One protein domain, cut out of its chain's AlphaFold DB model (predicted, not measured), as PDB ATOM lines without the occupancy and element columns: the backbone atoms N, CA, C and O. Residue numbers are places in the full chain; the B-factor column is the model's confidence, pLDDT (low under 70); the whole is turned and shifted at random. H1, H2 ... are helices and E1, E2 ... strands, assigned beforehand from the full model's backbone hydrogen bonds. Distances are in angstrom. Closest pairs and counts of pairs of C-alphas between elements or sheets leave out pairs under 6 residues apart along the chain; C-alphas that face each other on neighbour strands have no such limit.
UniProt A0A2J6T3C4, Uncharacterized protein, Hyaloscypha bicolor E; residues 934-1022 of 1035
ATOM      1  N   LEU A 934     109.470 104.492  22.642       63.31
ATOM      2  CA  LEU A 934     109.230 104.053  24.004       63.31
ATOM      3  C   LEU A 934     109.167 105.310  24.885       63.31
ATOM      4  O   LEU A 934     110.180 105.991  25.061       63.31
ATOM      5  N   LEU A 935     107.973 105.637  25.384       56.78
ATOM      6  CA  LEU A 935     107.839 106.448  26.598       56.78
ATOM      7  C   LEU A 935     107.995 105.526  27.809       56.78
ATOM      8  O   LEU A 935     107.721 104.332  27.692       56.78
ATOM      9  N   ILE A 936     108.431 106.086  28.932       60.81
ATOM     10  CA  ILE A 936     108.541 105.423  30.231       60.81
ATOM     11  C   ILE A 936     108.020 106.412  31.275       60.81
ATOM     12  O   ILE A 936     108.354 107.595  31.206       60.81
ATOM     13  N   ASP A 937     107.263 105.919  32.249       56.28
ATOM     14  CA  ASP A 937     106.823 106.691  33.411       56.28
ATOM     15  C   ASP A 937     107.698 106.272  34.606       56.28
ATOM     16  O   ASP A 937     108.058 105.097  34.727       56.28
ATOM     17  N   SER A 938     108.110 107.192  35.484       55.50
ATOM     18  CA  SER A 938     108.886 106.791  36.668       55.50
ATOM     19  C   SER A 938     107.995 106.143  37.734       55.50
ATOM     20  O   SER A 938     106.776 106.304  37.744       55.50
ATOM     21  N   ALA A 939     108.607 105.388  38.653       57.38
ATOM     22  CA  ALA A 939     107.905 104.595  39.675       57.38
ATOM     23  C   ALA A 939     107.082 105.424  40.694       57.38
ATOM     24  O   ALA A 939     106.361 104.870  41.517       57.38
ATOM     25  N   ASP A 940     107.181 106.753  40.648       61.75
ATOM     26  CA  ASP A 940     106.333 107.699  41.378       61.75
ATOM     27  C   ASP A 940     105.052 108.093  40.606       61.75
ATOM     28  O   ASP A 940     104.294 108.954  41.055       61.75
ATOM     29  N   GLY A 941     104.813 107.486  39.439       56.41
ATOM     30  CA  GLY A 941     103.707 107.805  38.538       56.41
ATOM     31  C   GLY A 941     103.893 109.115  37.766       56.41
ATOM     32  O   GLY A 941     102.936 109.606  37.164       56.41
ATOM     33  N   SER A 942     105.088 109.716  37.789       56.12
ATOM     34  CA  SER A 942     105.351 110.967  37.084       56.12
ATOM     35  C   SER A 942     105.917 110.720  35.676       56.12
ATOM     36  O   SER A 942     106.864 109.965  35.466       56.12
ATOM     37  N   MET A 943     105.338 111.381  34.667       51.59
ATOM     38  CA  MET A 943     105.854 111.350  33.290       51.59
ATOM     39  C   MET A 943     107.032 112.331  33.119       51.59
ATOM     40  O   MET A 943     106.984 113.217  32.267       51.59
ATOM     41  N   ILE A 944     108.076 112.228  33.953       49.50
ATOM     42  CA  ILE A 944     109.249 113.133  33.936       49.50
ATOM     43  C   ILE A 944     110.445 112.460  33.237       49.50
ATOM     44  O   ILE A 944     111.607 112.601  33.611       49.50
ATOM     45  N   LEU A 945     110.147 111.733  32.161       51.84
ATOM     46  CA  LEU A 945     111.126 111.225  31.209       51.84
ATOM     47  C   LEU A 945     110.821 111.792  29.822       51.84
ATOM     48  O   LEU A 945     110.280 111.125  28.943       51.84
ATOM     49  N   ASP A 946     111.264 113.038  29.612       54.16
ATOM     50  CA  ASP A 946     111.393 113.671  28.286       54.16
ATOM     51  C   ASP A 946     112.278 112.845  27.319       54.16
ATOM     52  O   ASP A 946     112.341 113.110  26.116       54.16
ATOM     53  N   THR A 947     112.980 111.824  27.824       56.97
ATOM     54  CA  THR A 947     113.778 110.874  27.050       56.97
ATOM     55  C   THR A 947     112.897 109.884  26.287       56.97
ATOM     56  O   THR A 947     112.717 108.732  26.670       56.97
ATOM     57  N   THR A 948     112.396 110.314  25.129       68.50
ATOM     58  CA  THR A 948     111.831 109.416  24.114       68.50
ATOM     59  C   THR A 948     112.887 108.404  23.647       68.50
ATOM     60  O   THR A 948     113.876 108.794  23.019       68.50
ATOM     61  N   HIS A 949     112.691 107.110  23.904       76.81
ATOM     62  CA  HIS A 949     113.662 106.066  23.553       76.81
ATOM     63  C   HIS A 949     113.291 105.307  22.263       76.81
ATOM     64  O   HIS A 949     112.118 105.166  21.925       76.81
ATOM     65  N   SER A 950     114.293 104.803  21.528       79.75
ATOM     66  CA  SER A 950     114.075 103.988  20.316       79.75
ATOM     67  C   SER A 950     113.609 102.577  20.679       79.75
ATOM     68  O   SER A 950     114.221 101.914  21.518       79.75
ATOM     69  N   PHE A 951     112.591 102.065  19.981       80.50
ATOM     70  CA  PHE A 951     112.174 100.660  20.071       80.50
ATOM     71  C   PHE A 951     113.278  99.650  19.744       80.50
ATOM     72  O   PHE A 951     113.175  98.493  20.136       80.50
ATOM     73  N   GLU A 952     114.353 100.058  19.068       84.25
ATOM     74  CA  GLU A 952     115.518  99.196  18.841       84.25
ATOM     75  C   GLU A 952     116.111  98.667  20.154       84.25
ATOM     76  O   GLU A 952     116.608  97.546  20.173       84.25
ATOM     77  N   ILE A 953     115.977  99.417  21.256       85.06
ATOM     78  CA  ILE A 953     116.361  98.972  22.600       85.06
ATOM     79  C   ILE A 953     115.528  97.746  22.995       85.06
ATOM     80  O   ILE A 953     116.093  96.673  23.172       85.06
ATOM     81  N   VAL A 954     114.193  97.864  23.020       85.69
ATOM     82  CA  VAL A 954     113.273  96.740  23.296       85.69
ATOM     83  C   VAL A 954     113.519  95.575  22.343       85.69
ATOM     84  O   VAL A 954     113.651  94.435  22.771       85.69
ATOM     85  N   LYS A 955     113.576  95.849  21.036       89.31
ATOM     86  CA  LYS A 955     113.703  94.831  19.990       89.31
ATOM     87  C   LYS A 955     114.948  93.969  20.202       89.31
ATOM     88  O   LYS A 955     114.854  92.738  20.153       89.31
ATOM     89  N   ASN A 956     116.084  94.614  20.454       93.44
ATOM     90  CA  ASN A 956     117.389  93.964  20.493       93.44
ATOM     91  C   ASN A 956     117.750  93.424  21.889       93.44
ATOM     92  O   ASN A 956     118.517  92.470  21.960       93.44
ATOM     93  N   SER A 957     117.189  93.966  22.976       94.12
ATOM     94  CA  SER A 957     117.500  93.525  24.342       94.12
ATOM     95  C   SER A 957     116.857  92.182  24.705       94.12
ATOM     96  O   SER A 957     115.715  91.885  24.328       94.12
ATOM     97  N   SER A 958     117.538  91.396  25.534       95.75
ATOM     98  CA  SER A 958     116.906  90.382  26.387       95.75
ATOM     99  C   SER A 958     115.968  91.023  27.420       95.75
ATOM    100  O   SER A 958     115.928  92.252  27.571       95.75
ATOM    101  N   LEU A 959     115.210  90.207  28.158       93.44
ATOM    102  CA  LEU A 959     114.343  90.694  29.234       93.44
ATOM    103  C   LEU A 959     115.167  91.311  30.377       93.44
ATOM    104  O   LEU A 959     114.811  92.359  30.912       93.44
ATOM    105  N   SER A 960     116.301  90.693  30.728       94.06
ATOM    106  CA  SER A 960     117.194  91.188  31.788       94.06
ATOM    107  C   SER A 960     117.828  92.532  31.420       94.06
ATOM    108  O   SER A 960     117.845  93.448  32.242       94.06
ATOM    109  N   GLU A 961     118.291  92.684  30.176       95.25
ATOM    110  CA  GLU A 961     118.815  93.956  29.667       95.25
ATOM    111  C   GLU A 961     117.727  95.031  29.595       95.25
ATOM    112  O   GLU A 961     118.007  96.179  29.927       95.25
ATOM    113  N   PHE A 962     116.481  94.677  29.243       93.38
ATOM    114  CA  PHE A 962     115.367  95.627  29.276       93.38
ATOM    115  C   PHE A 962     115.115  96.155  30.693       93.38
ATOM    116  O   PHE A 962     115.046  97.366  30.886       93.38
ATOM    117  N   PHE A 963     115.054  95.277  31.700       92.12
ATOM    118  CA  PHE A 963     114.895  95.697  33.097       92.12
ATOM    119  C   PHE A 963     116.094  96.507  33.620       92.12
ATOM    120  O   PHE A 963     115.897  97.472  34.357       92.12
ATOM    121  N   GLN A 964     117.327  96.171  33.225       93.94
ATOM    122  CA  GLN A 964     118.516  96.964  33.569       93.94
ATOM    123  C   GLN A 964     118.461  98.363  32.945       93.94
ATOM    124  O   GLN A 964     118.601  99.358  33.658       93.94
ATOM    125  N   PHE A 965     118.185  98.448  31.642       92.81
ATOM    126  CA  PHE A 965     117.963  99.703  30.928       92.81
ATOM    127  C   PHE A 965     116.863 100.537  31.602       92.81
ATOM    128  O   PHE A 965     117.088 101.705  31.918       92.81
ATOM    129  N   TYR A 966     115.722  99.918  31.917       88.94
ATOM    130  CA  TYR A 966     114.612 100.569  32.605       88.94
ATOM    131  C   TYR A 966     115.029 101.135  33.967       88.94
ATOM    132  O   TYR A 966     114.751 102.299  34.251       88.94
ATOM    133  N   SER A 967     115.735 100.357  34.798       90.00
ATOM    134  CA  SER A 967     116.227 100.821  36.107       90.00
ATOM    135  C   SER A 967     117.223 101.981  36.002       90.00
ATOM    136  O   SER A 967     117.240 102.864  36.853       90.00
ATOM    137  N   SER A 968     118.018 102.014  34.926       89.88
ATOM    138  CA  SER A 968     118.977 103.088  34.644       89.88
ATOM    139  C   SER A 968     118.286 104.387  34.211       89.88
ATOM    140  O   SER A 968     118.704 105.470  34.610       89.88
ATOM    141  N   VAL A 969     117.207 104.289  33.425       86.88
ATOM    142  CA  VAL A 969     116.448 105.448  32.924       86.88
ATOM    143  C   VAL A 969     115.483 106.001  33.975       86.88
ATOM    144  O   VAL A 969     115.497 107.193  34.255       86.88
ATOM    145  N   SER A 970     114.661 105.143  34.583       82.88
ATOM    146  CA  SER A 970     113.634 105.541  35.564       82.88
ATOM    147  C   SER A 970     114.176 105.867  36.959       82.88
ATOM    148  O   SER A 970     113.406 106.264  37.830       82.88
ATOM    149  N   ALA A 971     115.471 105.620  37.199       85.94
ATOM    150  CA  ALA A 971     116.113 105.576  38.516       85.94
ATOM    151  C   ALA A 971     115.457 104.613  39.538       85.94
ATOM    152  O   ALA A 971     115.885 104.560  40.695       85.94
ATOM    153  N   ALA A 972     114.454 103.822  39.136       84.94
ATOM    154  CA  ALA A 972     113.832 102.819  39.986       84.94
ATOM    155  C   ALA A 972     114.846 101.701  40.293       84.94
ATOM    156  O   ALA A 972     115.451 101.161  39.359       84.94
ATOM    157  N   PRO A 973     115.042 101.306  41.566       89.94
ATOM    158  CA  PRO A 973     115.953 100.222  41.907       89.94
ATOM    159  C   PRO A 973     115.612  98.951  41.127       89.94
ATOM    160  O   PRO A 973     114.480  98.479  41.157       89.94
ATOM    161  N   LEU A 974     116.601  98.327  40.482       90.25
ATOM    162  CA  LEU A 974     116.388  97.097  39.706       90.25
ATOM    163  C   LEU A 974     115.698  95.979  40.524       90.25
ATOM    164  O   LEU A 974     115.038  95.112  39.963       90.25
ATOM    165  N   SER A 975     115.825  96.008  41.854       91.25
ATOM    166  CA  SER A 975     115.151  95.114  42.801       91.25
ATOM    167  C   SER A 975     113.645  95.349  42.988       91.25
ATOM    168  O   SER A 975     112.975  94.401  43.380       91.25
ATOM    169  N   SER A 976     113.105  96.551  42.739       89.56
ATOM    170  CA  SER A 976     111.650  96.802  42.790       89.56
ATOM    171  C   SER A 976     110.944  96.448  41.480       89.56
ATOM    172  O   SER A 976     109.728  96.302  41.456       89.56
ATOM    173  N   LEU A 977     111.694  96.262  40.390       89.00
ATOM    174  CA  LEU A 977     111.158  95.844  39.098       89.00
ATOM    175  C   LEU A 977     110.970  94.316  39.078       89.00
ATOM    176  O   LEU A 977     111.907  93.557  38.814       89.00
ATOM    177  N   THR A 978     109.762  93.862  39.409       89.25
ATOM    178  CA  THR A 978     109.387  92.441  39.539       89.25
ATOM    179  C   THR A 978     108.700  91.895  38.282       89.25
ATOM    180  O   THR A 978     108.990  90.773  37.851       89.25
ATOM    181  N   SER A 979     107.833  92.699  37.673       87.88
ATOM    182  CA  SER A 979     107.051  92.402  36.473       87.88
ATOM    183  C   SER A 979     107.077  93.569  35.481       87.88
ATOM    184  O   SER A 979     107.562  94.662  35.768       87.88
ATOM    185  N   LEU A 980     106.602  93.291  34.272       87.31
ATOM    186  CA  LEU A 980     106.341  94.233  33.198       87.31
ATOM    187  C   LEU A 980     104.971  93.878  32.626       87.31
ATOM    188  O   LEU A 980     104.815  92.795  32.061       87.31
ATOM    189  N   GLU A 981     103.990  94.766  32.758       86.56
ATOM    190  CA  GLU A 981     102.719  94.640  32.048       86.56
ATOM    191  C   GLU A 981     102.771  95.454  30.752       86.56
ATOM    192  O   GLU A 981     103.056  96.649  30.761       86.56
ATOM    193  N   PHE A 982     102.477  94.817  29.618       84.44
ATOM    194  CA  PHE A 982     102.230  95.521  28.363       84.44
ATOM    195  C   PHE A 982     100.728  95.589  28.082       84.44
ATOM    196  O   PHE A 982     100.101  94.577  27.756       84.44
ATOM    197  N   GLN A 983     100.163  96.795  28.153       82.12
ATOM    198  CA  GLN A 983      98.773  97.070  27.798       82.12
ATOM    199  C   GLN A 983      98.699  97.776  26.425       82.12
ATOM    200  O   GLN A 983      99.085  98.939  26.302       82.12
ATOM    201  N   PRO A 984      98.217  97.110  25.356       76.62
ATOM    202  CA  PRO A 984      98.126  97.728  24.037       76.62
ATOM    203  C   PRO A 984      96.979  98.748  23.976       76.62
ATOM    204  O   PRO A 984      95.814  98.370  23.898       76.62
ATOM    205  N   ALA A 985      97.304 100.041  23.884       69.62
ATOM    206  CA  ALA A 985      96.328 101.140  23.793       69.62
ATOM    207  C   ALA A 985      95.357 101.072  22.584       69.62
ATOM    208  O   ALA A 985      94.397 101.841  22.507       69.62
ATOM    209  N   PHE A 986      95.590 100.171  21.620       68.38
ATOM    210  CA  PHE A 986      94.817 100.058  20.384       68.38
ATOM    211  C   PHE A 986      94.194  98.663  20.203       68.38
ATOM    212  O   PHE A 986      94.859  97.704  19.798       68.38
ATOM    213  N   GLY A 987      92.875  98.593  20.400       66.69
ATOM    214  CA  GLY A 987      92.051  97.393  20.215       66.69
ATOM    215  C   GLY A 987      91.769  96.641  21.521       66.69
ATOM    216  O   GLY A 987      92.516  96.747  22.483       66.69
ATOM    217  N   LYS A 988      90.678  95.862  21.547       74.62
ATOM    218  CA  LYS A 988      90.254  95.053  22.706       74.62
ATOM    219  C   LYS A 988      91.131  93.797  22.868       74.62
ATOM    220  O   LYS A 988      90.652  92.683  22.675       74.62
ATOM    221  N   ARG A 989      92.428  93.968  23.122       74.38
ATOM    222  CA  ARG A 989      93.367  92.864  23.375       74.38
ATOM    223  C   ARG A 989      93.656  92.736  24.874       74.38
ATOM    224  O   ARG A 989      93.597  93.751  25.564       74.38
ATOM    225  N   PRO A 990      93.964  91.524  25.372       81.50
ATOM    226  CA  PRO A 990      94.454  91.361  26.736       81.50
ATOM    227  C   PRO A 990      95.762  92.136  26.923       81.50
ATOM    228  O   PRO A 990      96.504  92.363  25.958       81.50
ATOM    229  N   SER A 991      96.050  92.517  28.163       83.31
ATOM    230  CA  SER A 991      97.401  92.895  28.557       83.31
ATOM    231  C   SER A 991      98.285  91.656  28.728       83.31
ATOM    232  O   SER A 991      97.808  90.520  28.789       83.31
ATOM    233  N   TYR A 992      99.599  91.871  28.738       86.38
ATOM    234  CA  TYR A 992     100.605  90.815  28.781       86.38
ATOM    235  C   TYR A 992     101.556  91.058  29.961       86.38
ATOM    236  O   TYR A 992     102.453  91.891  29.855       86.38
ATOM    237  N   GLU A 993     101.371  90.335  31.071       88.44
ATOM    238  CA  GLU A 993     102.295  90.344  32.217       88.44
ATOM    239  C   GLU A 993     103.509  89.433  31.948       88.44
ATOM    240  O   GLU A 993     103.368  88.251  31.609       88.44
ATOM    241  N   ILE A 994     104.719  89.960  32.146       89.00
ATOM    242  CA  ILE A 994     105.972  89.202  32.113       89.00
ATOM    243  C   ILE A 994     106.769  89.484  33.383       89.00
ATOM    244  O   ILE A 994     107.173  90.613  33.643       89.00
ATOM    245  N   ARG A 995     107.061  88.436  34.157       89.31
ATOM    246  CA  ARG A 995     107.924  88.532  35.342       89.31
ATOM    247  C   ARG A 995     109.391  88.551  34.939       89.31
ATOM    248  O   ARG A 995     109.808  87.780  34.076       89.31
ATOM    249  N   ARG A 996     110.178  89.397  35.608       87.56
ATOM    250  CA  ARG A 996     111.619  89.592  35.369       87.56
ATOM    251  C   ARG A 996     112.430  88.296  35.434       87.56
ATOM    252  O   ARG A 996     113.425  88.153  34.728       87.56
ATOM    253  N   TYR A 997     111.990  87.351  36.259       86.88
ATOM    254  CA  TYR A 997     112.581  86.026  36.394       86.88
ATOM    255  C   TYR A 997     111.630  84.978  35.792       86.88
ATOM    256  O   TYR A 997     110.518  84.802  36.288       86.88
ATOM    257  N   GLY A 998     112.073  84.271  34.743       72.38
ATOM    258  CA  GLY A 998     111.328  83.157  34.128       72.38
ATOM    259  C   GLY A 998     110.444  83.525  32.926       72.38
ATOM    260  O   GLY A 998     109.296  83.084  32.857       72.38
ATOM    261  N   GLY A 999     110.948  84.333  31.982       83.81
ATOM    262  CA  GLY A 999     110.110  84.870  30.901       83.81
ATOM    263  C   GLY A 999     110.770  85.219  29.564       83.81
ATOM    264  O   GLY A 999     110.137  85.948  28.812       83.81
ATOM    265  N   GLU A1000     111.969  84.742  29.211       93.69
ATOM    266  CA  GLU A1000     112.621  85.154  27.943       93.69
ATOM    267  C   GLU A1000     111.821  84.727  26.688       93.69
ATOM    268  O   GLU A1000     111.662  85.515  25.758       93.69
ATOM    269  N   ASP A1001     111.191  83.545  26.684       94.12
ATOM    270  CA  ASP A1001     110.274  83.142  25.603       94.12
ATOM    271  C   ASP A1001     108.987  83.980  25.571       94.12
ATOM    272  O   ASP A1001     108.473  84.306  24.500       94.12
ATOM    273  N   LYS A1002     108.475  84.379  26.746       92.50
ATOM    274  CA  LYS A1002     107.339  85.312  26.847       92.50
ATOM    275  C   LYS A1002     107.732  86.693  26.316       92.50
ATOM    276  O   LYS A1002     106.944  87.314  25.609       92.50
ATOM    277  N   TRP A1003     108.957  87.140  26.595       93.88
ATOM    278  CA  TRP A1003     109.526  88.393  26.106       93.88
ATOM    279  C   TRP A1003     109.681  88.371  24.590       93.88
ATOM    280  O   TRP A1003     109.208  89.284  23.920       93.88
ATOM    281  N   LYS A1004     110.229  87.292  24.021       94.75
ATOM    282  CA  LYS A1004     110.287  87.090  22.569       94.75
ATOM    283  C   LYS A1004     108.894  87.175  21.927       94.75
ATOM    284  O   LYS A1004     108.705  87.993  21.024       94.75
ATOM    285  N   ARG A1005     107.908  86.430  22.447       93.31
ATOM    286  CA  ARG A1005     106.505  86.491  21.984       93.31
ATOM    287  C   ARG A1005     105.916  87.902  22.111       93.31
ATOM    288  O   ARG A1005     105.213  88.355  21.213       93.31
ATOM    289  N   LEU A1006     106.221  88.636  23.183       90.81
ATOM    290  CA  LEU A1006     105.775  90.023  23.348       90.81
ATOM    291  C   LEU A1006     106.426  90.967  22.325       90.81
ATOM    292  O   LEU A1006     105.727  91.785  21.731       90.81
ATOM    293  N   LYS A1007     107.728  90.836  22.046       91.81
ATOM    294  CA  LYS A1007     108.412  91.623  21.003       91.81
ATOM    295  C   LYS A1007     107.820  91.371  19.613       91.81
ATOM    296  O   LYS A1007     107.667  92.315  18.833       91.81
ATOM    297  N   GLU A1008     107.418  90.135  19.326       92.44
ATOM    298  CA  GLU A1008     106.680  89.755  18.115       92.44
ATOM    299  C   GLU A1008     105.269  90.383  18.085       92.44
ATOM    300  O   GLU A1008     104.881  90.976  17.075       92.44
ATOM    301  N   VAL A1009     104.527  90.360  19.202       89.81
ATOM    302  CA  VAL A1009     103.210  91.020  19.336       89.81
ATOM    303  C   VAL A1009     103.305  92.537  19.146       89.81
ATOM    304  O   VAL A1009     102.527  93.085  18.362       89.81
ATOM    305  N   ILE A1010     104.254  93.217  19.800       87.81
ATOM    306  CA  ILE A1010     104.470  94.668  19.664       87.81
ATOM    307  C   ILE A1010     104.802  95.011  18.207       87.81
ATOM    308  O   ILE A1010     104.174  95.896  17.628       87.81
ATOM    309  N   SER A1011     105.718  94.264  17.579       89.06
ATOM    310  CA  SER A1011     106.098  94.474  16.174       89.06
ATOM    311  C   SER A1011     104.905  94.287  15.226       89.06
ATOM    312  O   SER A1011     104.634  95.149  14.389       89.06
ATOM    313  N   SER A1012     104.122  93.217  15.407       89.75
ATOM    314  CA  SER A1012     102.912  92.948  14.615       89.75
ATOM    315  C   SER A1012     101.858  94.053  14.771       89.75
ATOM    316  O   SER A1012     101.217  94.452  13.796       89.75
ATOM    317  N   GLN A1013     101.674  94.568  15.989       85.06
ATOM    318  CA  GLN A1013     100.727  95.644  16.282       85.06
ATOM    319  C   GLN A1013     101.195  96.999  15.726       85.06
ATOM    320  O   GLN A1013     100.375  97.745  15.188       85.06
ATOM    321  N   PHE A1014     102.498  97.289  15.770       82.69
ATOM    322  CA  PHE A1014     103.087  98.480  15.156       82.69
ATOM    323  C   PHE A1014     102.920  98.475  13.634       82.69
ATOM    324  O   PHE A1014     102.429  99.449  13.064       82.69
ATOM    325  N   GLU A1015     103.221  97.355  12.970       87.06
ATOM    326  CA  GLU A1015     102.966  97.210  11.537       87.06
ATOM    327  C   GLU A1015     101.484  97.390  11.191       87.06
ATOM    328  O   GLU A1015     101.155  98.081  10.227       87.06
ATOM    329  N   LYS A1016     100.572  96.810  11.982       86.00
ATOM    330  CA  LYS A1016      99.122  96.990  11.797       86.00
ATOM    331  C   LYS A1016      98.709  98.455  11.949       86.00
ATOM    332  O   LYS A1016      97.897  98.924  11.150       86.00
ATOM    333  N   ALA A1017      99.296  99.197  12.891       80.25
ATOM    334  CA  ALA A1017      99.084 100.638  13.025       80.25
ATOM    335  C   ALA A1017      99.593 101.406  11.790       80.25
ATOM    336  O   ALA A1017      98.817 102.145  11.188       80.25
ATOM    337  N   ILE A1018     100.836 101.175  11.345       83.94
ATOM    338  CA  ILE A1018     101.421 101.818  10.149       83.94
ATOM    339  C   ILE A1018     100.561 101.570   8.900       83.94
ATOM    340  O   ILE A1018     100.277 102.505   8.143       83.94
ATOM    341  N   ARG A1019     100.130 100.315   8.688       85.88
ATOM    342  CA  ARG A1019      99.258  99.919   7.571       85.88
ATOM    343  C   ARG A1019      97.907 100.642   7.645       85.88
ATOM    344  O   ARG A1019      97.470 101.199   6.641       85.88
ATOM    345  N   LYS A1020      97.270 100.679   8.824       83.31
ATOM    346  CA  LYS A1020      95.962 101.327   9.051       83.31
ATOM    347  C   LYS A1020      96.010 102.846   8.864       83.31
ATOM    348  O   LYS A1020      95.078 103.422   8.307       83.31
ATOM    349  N   ASP A1021      97.092 103.489   9.293       78.88
ATOM    350  CA  ASP A1021      97.250 104.946   9.249       78.88
ATOM    351  C   ASP A1021      97.861 105.487   7.947       78.88
ATOM    352  O   ASP A1021      98.029 106.702   7.792       78.88
ATOM    353  N   GLY A1022      98.145 104.604   6.983       79.88
ATOM    354  CA  GLY A1022      98.618 104.972   5.651       79.88
ATOM    355  C   GLY A1022     100.032 105.554   5.654       79.88
ATOM    356  O   GLY A1022     100.291 106.527   4.947       79.88
TER     357      GLY A1022
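This is residues 934 to 1022 of the 1035 residues of an uncharacterized protein of Hyaloscypha bicolor E (UniProt A0A2J6T3C4). A small hairpin of two antiparallel strands, E1 and E2, lies over residues 1000 to 1010 of the long helix H3, with shorter helices H1 and H2 nearby and residues 934 to 950 looping before them. The printed part has 89 residues, with three named helices and two named strands in the order H1, H2, E1, E2, H3; of the 47 residues in named elements helices hold 39 and strands 8, a mostly helix class, and the whole is compact, with a radius of gyration of the C-alphas of 13.5 A and spans of 39 by 31 by 24 A.

Find C-alpha 951 at (112.174, 100.660, 20.071), where H1, residues 951 to 956, begins. H2, 959 to 970, runs 16.2 A. E1 is 979 to 982 and E2 992 to 995. H3, 1000 to 1020, runs 29.9 A to C-alpha 1020 at (95.962, 101.327, 9.051).

In hairpin E1 and E2, look at N 980 and O 994, 2.8 A, within hydrogen-bond range. The closest C-alphas of E2 and H3, Ile 994 and Lys 1002, are 6.7 A apart. H1 and H3 are close but not clearly touching: their closest C-alphas, Lys 955 and Lys 1007, are 6.3 A apart. H2 and H3 are likewise close but not clearly touching, Leu 959 to Glu 1000, 5.9 A between C-alphas. In H1, H2 and H3 every O i to N i+4 pair is within hydrogen-bond range.

The printed part has no cut and no long link. Look for pLDDT under 70 at residues 934 to 948 and 985 to 987.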